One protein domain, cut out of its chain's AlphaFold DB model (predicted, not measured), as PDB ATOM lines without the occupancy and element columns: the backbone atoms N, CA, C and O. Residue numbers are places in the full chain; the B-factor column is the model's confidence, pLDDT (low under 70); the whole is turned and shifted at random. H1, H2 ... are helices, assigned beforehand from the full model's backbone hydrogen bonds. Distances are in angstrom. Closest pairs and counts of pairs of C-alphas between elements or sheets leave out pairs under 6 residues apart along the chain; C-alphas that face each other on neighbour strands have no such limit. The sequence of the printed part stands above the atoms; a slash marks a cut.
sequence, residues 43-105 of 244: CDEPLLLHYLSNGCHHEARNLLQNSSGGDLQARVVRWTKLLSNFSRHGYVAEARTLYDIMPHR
ATOM      1  N   CYS A  43       9.903  30.394  13.078       46.25
ATOM      2  CA  CYS A  43      10.788  30.143  14.209       46.25
ATOM      3  C   CYS A  43      12.186  30.792  14.099       46.25
ATOM      4  O   CYS A  43      13.189  30.084  14.171       46.25
ATOM      5  N   ASP A  44      12.280  32.117  13.985       57.62
ATOM      6  CA  ASP A  44      13.585  32.812  13.966       57.62
ATOM      7  C   ASP A  44      14.108  33.174  15.365       57.62
ATOM      8  O   ASP A  44      15.240  33.623  15.513       57.62
ATOM      9  N   GLU A  45      13.302  32.989  16.412       64.06
ATOM     10  CA  GLU A  45      13.606  33.492  17.756       64.06
ATOM     11  C   GLU A  45      14.889  32.918  18.393       64.06
ATOM     12  O   GLU A  45      15.673  33.714  18.912       64.06
ATOM     13  N   PRO A  46      15.191  31.603  18.328       70.44
ATOM     14  CA  PRO A  46      16.418  31.061  18.924       70.44
ATOM     15  C   PRO A  46      17.689  31.512  18.192       70.44
ATOM     16  O   PRO A  46      18.717  31.763  18.817       70.44
ATOM     17  N   LEU A  47      17.617  31.634  16.862       74.69
ATOM     18  CA  LEU A  47      18.729  32.106  16.038       74.69
ATOM     19  C   LEU A  47      18.964  33.607  16.249       74.69
ATOM     20  O   LEU A  47      20.102  34.055  16.351       74.69
ATOM     21  N   LEU A  48      17.882  34.376  16.370       75.31
ATOM     22  CA  LEU A  48      17.953  35.789  16.701       75.31
ATOM     23  C   LEU A  48      18.553  36.000  18.093       75.31
ATOM     24  O   LEU A  48      19.446  36.830  18.230       75.31
ATOM     25  N   LEU A  49      18.123  35.233  19.102       73.69
ATOM     26  CA  LEU A  49      18.692  35.303  20.449       73.69
ATOM     27  C   LEU A  49      20.205  35.037  20.426       73.69
ATOM     28  O   LEU A  49      20.950  35.775  21.058       73.69
ATOM     29  N   HIS A  50      20.662  34.056  19.640       74.88
ATOM     30  CA  HIS A  50      22.087  33.763  19.464       74.88
ATOM     31  C   HIS A  50      22.872  34.931  18.841       74.88
ATOM     32  O   HIS A  50      23.950  35.285  19.318       74.88
ATOM     33  N   TYR A  51      22.349  35.569  17.790       79.12
ATOM     34  CA  TYR A  51      23.015  36.738  17.203       79.12
ATOM     35  C   TYR A  51      23.025  37.941  18.152       79.12
ATOM     36  O   TYR A  51      24.028  38.654  18.215       79.12
ATOM     37  N   LEU A  52      21.947  38.150  18.915       78.06
ATOM     38  CA  LEU A  52      21.871  39.220  19.910       78.06
ATOM     39  C   LEU A  52      22.834  38.974  21.081       78.06
ATOM     40  O   LEU A  52      23.528  39.907  21.481       78.06
ATOM     41  N   SER A  53      22.949  37.734  21.571       78.06
ATOM     42  CA  SER A  53      23.878  37.376  22.653       78.06
ATOM     43  C   SER A  53      25.345  37.488  22.241       78.06
ATOM     44  O   SER A  53      26.195  37.794  23.071       78.06
ATOM     45  N   ASN A  54      25.648  37.270  20.958       79.44
ATOM     46  CA  ASN A  54      27.004  37.379  20.415       79.44
ATOM     47  C   ASN A  54      27.374  38.804  19.962       79.44
ATOM     48  O   ASN A  54      28.488  39.017  19.491       79.44
ATOM     49  N   GLY A  55      26.459  39.778  20.062       76.00
ATOM     50  CA  GLY A  55      26.696  41.159  19.615       76.00
ATOM     51  C   GLY A  55      26.688  41.353  18.090       76.00
ATOM     52  O   GLY A  55      27.035  42.424  17.596       76.00
ATOM     53  N   CYS A  56      26.261  40.348  17.324       76.19
ATOM     54  CA  CYS A  56      26.161  40.374  15.862       76.19
ATOM     55  C   CYS A  56      24.897  41.133  15.408       76.19
ATOM     56  O   CYS A  56      23.935  40.570  14.875       76.19
ATOM     57  N   HIS A  57      24.868  42.440  15.682       76.62
ATOM     58  CA  HIS A  57      23.711  43.311  15.451       76.62
ATOM     59  C   HIS A  57      23.346  43.458  13.967       76.62
ATOM     60  O   HIS A  57      22.166  43.599  13.628       76.62
ATOM     61  N   HIS A  58      24.341  43.426  13.077       73.12
ATOM     62  CA  HIS A  58      24.128  43.553  11.636       73.12
ATOM     63  C   HIS A  58      23.467  42.305  11.053       73.12
ATOM     64  O   HIS A  58      22.512  42.421  10.287       73.12
ATOM     65  N   GLU A  59      23.915  41.127  11.465       76.12
ATOM     66  CA  GLU A  59      23.376  39.831  11.069       76.12
ATOM     67  C   GLU A  59      21.950  39.658  11.598       76.12
ATOM     68  O   GLU A  59      21.060  39.280  10.836       76.12
ATOM     69  N   ALA A  60      21.702  40.045  12.857       76.19
ATOM     70  CA  ALA A  60      20.362  40.072  13.442       76.19
ATOM     71  C   ALA A  60      19.408  40.984  12.650       76.19
ATOM     72  O   ALA A  60      18.275  40.602  12.344       76.19
ATOM     73  N   ARG A  61      19.867  42.183  12.263       78.25
ATOM     74  CA  ARG A  61      19.072  43.108  11.444       78.25
ATOM     75  C   ARG A  61      18.820  42.553  10.044       78.25
ATOM     76  O   ARG A  61      17.693  42.641   9.566       78.25
ATOM     77  N   ASN A  62      19.838  41.976   9.411       76.38
ATOM     78  CA  ASN A  62      19.744  41.407   8.069       76.38
ATOM     79  C   ASN A  62      18.761  40.225   8.035       76.38
ATOM     80  O   ASN A  62      17.911  40.155   7.151       76.38
ATOM     81  N   LEU A  63      18.805  39.352   9.047       75.00
ATOM     82  CA  LEU A  63      17.868  38.238   9.209       75.00
ATOM     83  C   LEU A  63      16.416  38.730   9.286       75.00
ATOM     84  O   LEU A  63      15.538  38.189   8.619       75.00
ATOM     85  N   LEU A  64      16.162  39.795  10.047       74.44
ATOM     86  CA  LEU A  64      14.821  40.363  10.226       74.44
ATOM     87  C   LEU A  64      14.333  41.210   9.044       74.44
ATOM     88  O   LEU A  64      13.132  41.454   8.915       74.44
ATOM     89  N   GLN A  65      15.241  41.684   8.193       72.75
ATOM     90  CA  GLN A  65      14.901  42.416   6.974       72.75
ATOM     91  C   GLN A  65      14.690  41.486   5.773       72.75
ATOM     92  O   GLN A  65      13.819  41.778   4.958       72.75
ATOM     93  N   ASN A  66      15.426  40.372   5.699       68.56
ATOM     94  CA  ASN A  66      15.416  39.457   4.553       68.56
ATOM     95  C   ASN A  66      14.500  38.238   4.721       68.56
ATOM     96  O   ASN A  66      14.262  37.537   3.735       68.56
ATOM     97  N   SER A  67      13.960  37.982   5.921       57.09
ATOM     98  CA  SER A  67      12.902  36.983   6.172       57.09
ATOM     99  C   SER A  67      11.583  37.453   5.541       57.09
ATOM    100  O   SER A  67      10.678  37.993   6.177       57.09
ATOM    101  N   SER A  68      11.539  37.346   4.217       54.25
ATOM    102  CA  SER A  68      10.598  38.030   3.340       54.25
ATOM    103  C   SER A  68       9.334  37.199   3.136       54.25
ATOM    104  O   SER A  68       9.207  36.474   2.155       54.25
ATOM    105  N   GLY A  69       8.376  37.357   4.045       48.00
ATOM    106  CA  GLY A  69       6.964  37.072   3.799       48.00
ATOM    107  C   GLY A  69       6.185  38.363   3.524       48.00
ATOM    108  O   GLY A  69       5.529  38.881   4.420       48.00
ATOM    109  N   GLY A  70       6.286  38.901   2.305       51.53
ATOM    110  CA  GLY A  70       5.263  39.725   1.631       51.53
ATOM    111  C   GLY A  70       4.899  41.141   2.117       51.53
ATOM    112  O   GLY A  70       4.730  42.001   1.262       51.53
ATOM    113  N   ASP A  71       4.784  41.438   3.416       56.41
ATOM    114  CA  ASP A  71       4.088  42.663   3.864       56.41
ATOM    115  C   ASP A  71       4.941  43.640   4.693       56.41
ATOM    116  O   ASP A  71       5.531  43.303   5.724       56.41
ATOM    117  N   LEU A  72       4.923  44.921   4.303       53.06
ATOM    118  CA  LEU A  72       5.564  46.022   5.041       53.06
ATOM    119  C   LEU A  72       4.995  46.170   6.467       53.06
ATOM    120  O   LEU A  72       5.734  46.469   7.406       53.06
ATOM    121  N   GLN A  73       3.698  45.894   6.641       50.44
ATOM    122  CA  GLN A  73       3.032  45.846   7.949       50.44
ATOM    123  C   GLN A  73       3.489  44.637   8.780       50.44
ATOM    124  O   GLN A  73       3.742  44.772   9.980       50.44
ATOM    125  N   ALA A  74       3.686  43.475   8.146       63.09
ATOM    126  CA  ALA A  74       4.195  42.281   8.819       63.09
ATOM    127  C   ALA A  74       5.603  42.511   9.382       63.09
ATOM    128  O   ALA A  74       5.903  42.039  10.476       63.09
ATOM    129  N   ARG A  75       6.437  43.314   8.704       65.44
ATOM    130  CA  ARG A  75       7.765  43.694   9.210       65.44
ATOM    131  C   ARG A  75       7.671  44.440  10.538       65.44
ATOM    132  O   ARG A  75       8.304  44.017  11.498       65.44
ATOM    133  N   VAL A  76       6.867  45.502  10.636       66.81
ATOM    134  CA  VAL A  76       6.727  46.277  11.888       66.81
ATOM    135  C   VAL A  76       6.143  45.413  13.008       66.81
ATOM    136  O   VAL A  76       6.683  45.404  14.115       66.81
ATOM    137  N   VAL A  77       5.100  44.629  12.714       73.38
ATOM    138  CA  VAL A  77       4.478  43.703  13.678       73.38
ATOM    139  C   VAL A  77       5.462  42.618  14.141       73.38
ATOM    140  O   VAL A  77       5.424  42.207  15.301       73.38
ATOM    141  N   ARG A  78       6.392  42.183  13.283       77.00
ATOM    142  CA  ARG A  78       7.430  41.203  13.634       77.00
ATOM    143  C   ARG A  78       8.378  41.742  14.703       77.00
ATOM    144  O   ARG A  78       8.565  41.078  15.721       77.00
ATOM    145  N   TRP A  79       8.917  42.952  14.527       80.94
ATOM    146  CA  TRP A  79       9.805  43.577  15.519       80.94
ATOM    147  C   TRP A  79       9.110  43.770  16.870       80.94
ATOM    148  O   TRP A  79       9.673  43.429  17.908       80.94
ATOM    149  N   THR A  80       7.867  44.266  16.872       82.75
ATOM    150  CA  THR A  80       7.121  44.494  18.119       82.75
ATOM    151  C   THR A  80       6.753  43.191  18.830       82.75
ATOM    152  O   THR A  80       6.793  43.135  20.064       82.75
ATOM    153  N   LYS A  81       6.439  42.127  18.077       82.69
ATOM    154  CA  LYS A  81       6.162  40.793  18.623       82.69
ATOM    155  C   LYS A  81       7.402  40.179  19.260       82.69
ATOM    156  O   LYS A  81       7.309  39.713  20.391       82.69
ATOM    157  N   LEU A  82       8.544  40.228  18.577       81.50
ATOM    158  CA  LEU A  82       9.817  39.729  19.107       81.50
ATOM    159  C   LEU A  82      10.228  40.490  20.368       81.50
ATOM    160  O   LEU A  82      10.524  39.874  21.385       81.50
ATOM    161  N   LEU A  83      10.132  41.820  20.349       85.75
ATOM    162  CA  LEU A  83      10.401  42.659  21.517       85.75
ATOM    163  C   LEU A  83       9.502  42.296  22.706       85.75
ATOM    164  O   LEU A  83       9.969  42.155  23.836       85.75
ATOM    165  N   SER A  84       8.210  42.097  22.440       82.81
ATOM    166  CA  SER A  84       7.253  41.654  23.455       82.81
ATOM    167  C   SER A  84       7.589  40.260  23.978       82.81
ATOM    168  O   SER A  84       7.352  39.987  25.154       82.81
ATOM    169  N   ASN A  85       8.145  39.382  23.141       83.31
ATOM    170  CA  ASN A  85       8.532  38.047  23.564       83.31
ATOM    171  C   ASN A  85       9.780  38.067  24.447       83.31
ATOM    172  O   ASN A  85       9.735  37.517  25.545       83.31
ATOM    173  N   PHE A  86      10.841  38.775  24.051       82.31
ATOM    174  CA  PHE A  86      12.039  38.929  24.885       82.31
ATOM    175  C   PHE A  86      11.715  39.602  26.226       82.31
ATOM    176  O   PHE A  86      12.148  39.126  27.274       82.31
ATOM    177  N   SER A  87      10.859  40.631  26.215       84.56
ATOM    178  CA  SER A  87      10.347  41.283  27.430       84.56
ATOM    179  C   SER A  87       9.632  40.301  28.369       84.56
ATOM    180  O   SER A  87       9.864  40.312  29.578       84.56
ATOM    181  N   ARG A  88       8.784  39.411  27.833       80.38
ATOM    182  CA  ARG A  88       8.060  38.402  28.629       80.38
ATOM    183  C   ARG A  88       8.980  37.345  29.232       80.38
ATOM    184  O   ARG A  88       8.703  36.902  30.344       80.38
ATOM    185  N   HIS A  89      10.033  36.964  28.514       79.50
ATOM    186  CA  HIS A  89      11.005  35.964  28.957       79.50
ATOM    187  C   HIS A  89      12.104  36.535  29.869       79.50
ATOM    188  O   HIS A  89      12.869  35.764  30.438       79.50
ATOM    189  N   GLY A  90      12.173  37.859  30.049       81.00
ATOM    190  CA  GLY A  90      13.146  38.507  30.936       81.00
ATOM    191  C   GLY A  90      14.526  38.746  30.313       81.00
ATOM    192  O   GLY A  90      15.423  39.220  31.006       81.00
ATOM    193  N   TYR A  91      14.693  38.489  29.012       84.75
ATOM    194  CA  TYR A  91      15.906  38.787  28.238       84.75
ATOM    195  C   TYR A  91      15.996  40.292  27.935       84.75
ATOM    196  O   TYR A  91      15.774  40.742  26.809       84.75
ATOM    197  N   VAL A  92      16.212  41.111  28.971       87.00
ATOM    198  CA  VAL A  92      16.158  42.582  28.862       87.00
ATOM    199  C   VAL A  92      17.332  43.144  28.063       87.00
ATOM    200  O   VAL A  92      17.147  44.112  27.325       87.00
ATOM    201  N   ALA A  93      18.520  42.546  28.171       86.38
ATOM    202  CA  ALA A  93      19.698  42.985  27.422       86.38
ATOM    203  C   ALA A  93      19.506  42.760  25.911       86.38
ATOM    204  O   ALA A  93      19.757  43.644  25.091       86.38
ATOM    205  N   GLU A  94      18.962  41.608  25.542       85.12
ATOM    206  CA  GLU A  94      18.653  41.230  24.169       85.12
ATOM    207  C   GLU A  94      17.454  42.023  23.639       85.12
ATOM    208  O   GLU A  94      17.492  42.531  22.521       85.12
ATOM    209  N   ALA A  95      16.423  42.249  24.460       87.06
ATOM    210  CA  ALA A  95      15.330  43.157  24.114       87.06
ATOM    211  C   ALA A  95      15.844  44.583  23.853       87.06
ATOM    212  O   ALA A  95      15.374  45.253  22.932       87.06
ATOM    213  N   ARG A  96      16.836  45.043  24.626       89.50
ATOM    214  CA  ARG A  96      17.429  46.367  24.447       89.50
ATOM    215  C   ARG A  96      18.216  46.468  23.149       89.50
ATOM    216  O   ARG A  96      17.980  47.394  22.378       89.50
ATOM    217  N   THR A  97      19.092  45.510  22.877       87.38
ATOM    218  CA  THR A  97      19.836  45.480  21.609       87.38
ATOM    219  C   THR A  97      18.886  45.383  20.417       87.38
ATOM    220  O   THR A  97      19.079  46.095  19.431       87.38
ATOM    221  N   LEU A  98      17.801  44.605  20.533       85.94
ATOM    222  CA  LEU A  98      16.739  44.540  19.531       85.94
ATOM    223  C   LEU A  98      16.080  45.912  19.316       85.94
ATOM    224  O   LEU A  98      15.955  46.358  18.179       85.94
ATOM    225  N   TYR A  99      15.695  46.598  20.393       87.94
ATOM    226  CA  TYR A  99      15.126  47.946  20.339       87.94
ATOM    227  C   TYR A  99      16.080  48.952  19.679       87.94
ATOM    228  O   TYR A  99      15.653  49.822  18.911       87.94
ATOM    229  N   ASP A 100      17.383  48.808  19.926       87.06
ATOM    230  CA  ASP A 100      18.394  49.691  19.366       87.06
ATOM    231  C   ASP A 100      18.564  49.485  17.850       87.06
ATOM    232  O   ASP A 100      18.663  50.465  17.106       87.06
ATOM    233  N   ILE A 101      18.473  48.242  17.357       85.56
ATOM    234  CA  ILE A 101      18.549  47.944  15.917       85.56
ATOM    235  C   ILE A 101      17.241  48.195  15.145       85.56
ATOM    236  O   ILE A 101      17.280  48.179  13.907       85.56
ATOM    237  N   MET A 102      16.110  48.451  15.812       83.69
ATOM    238  CA  MET A 102      14.827  48.708  15.144       83.69
ATOM    239  C   MET A 102      14.874  49.981  14.276       83.69
ATOM    240  O   MET A 102      15.241  51.044  14.777       83.69
ATOM    241  N   PRO A 103      14.451  49.919  12.996       79.12
ATOM    242  CA  PRO A 103      14.457  51.079  12.099       79.12
ATOM    243  C   PRO A 103      13.359  52.099  12.429       79.12
ATOM    244  O   PRO A 103      13.548  53.296  12.238       79.12
ATOM    245  N   HIS A 104      12.215  51.632  12.940       78.75
ATOM    246  CA  HIS A 104      11.089  52.474  13.331       78.75
ATOM    247  C   HIS A 104      10.692  52.151  14.765       78.75
ATOM    248  O   HIS A 104      10.187  51.063  15.050       78.75
ATOM    249  N   ARG A 105      10.926  53.104  15.666       84.44
ATOM    250  CA  ARG A 105      10.501  53.033  17.066       84.44
ATOM    251  C   ARG A 105       9.221  53.835  17.220       84.44
ATOM    252  O   ARG A 105       9.097  54.929  16.681       84.44
TER     253      ARG A 105
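AT A GLANCE: This is residues 43 to 105 of the 244 residues of an uncharacterized protein of Phaseolus angularis (UniProt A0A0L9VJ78). The long helix H3 and the shorter H4, which folds back along its later part, form one helical hairpin, and a second hairpin of H1 and H2 packs over it, with H1 crossing H4. The link from H2 and the first residues of H3, residues 68 to 74, stick out at one end. The printed part has 63 residues with four named helices in the order H1, H2, H3, H4 and no named strand; the class is all helix. It is compact, with a radius of gyration of the C-alphas of 10.8 A and spans of 29 by 22 by 21 A.

HOW THE PARTS SIT: H3, residues 72 to 89, touches H4, residues 92 to 101, with residues 83 to 87 alone. The closest C-alphas, of Phe 86 and Ala 95, are 5.4 A apart, and this hairpin has a shallow tilt of 20 degrees, opposite ways. H1, residues 45 to 53, touches H4 about perpendicular at 88 degrees, the closest C-alphas being those of Leu 52 and Glu 94, 5.7 A. H1 and H2, residues 57 to 66, touch as a hairpin at a shallow tilt of 27 degrees, closest at the C-alphas of Tyr 51 and Ala 60, 5.7 A. H2 and H3 only just touch, with 3 pairs of C-alphas within 8 A, the closest those of Gln 65 and Arg 75, 7.6 A; H3 does so with residues 75 to 79 alone. Every O i to N i+4 pair is within hydrogen-bond range in H1, H2 and H4, and 13 of 14 in H3.

IN THESE COORDINATES: H3 runs 26.5 A from C-alpha 72 at (5.564, 46.022, 5.041). H2 and H4 each measure 14.2 A, and H4 ends at C-alpha 101 (18.549, 47.944, 15.917). H1, 12.0 A, begins at C-alpha 45 (13.606, 33.492, 17.756).

THE WHOLE: The farthest C-alphas, of Gly 70 and Gly 90, are 30.4 A apart. The printed part has no cut, and its three links are tight. Residues 43 to 45 and 66 to 76 have pLDDT under 70.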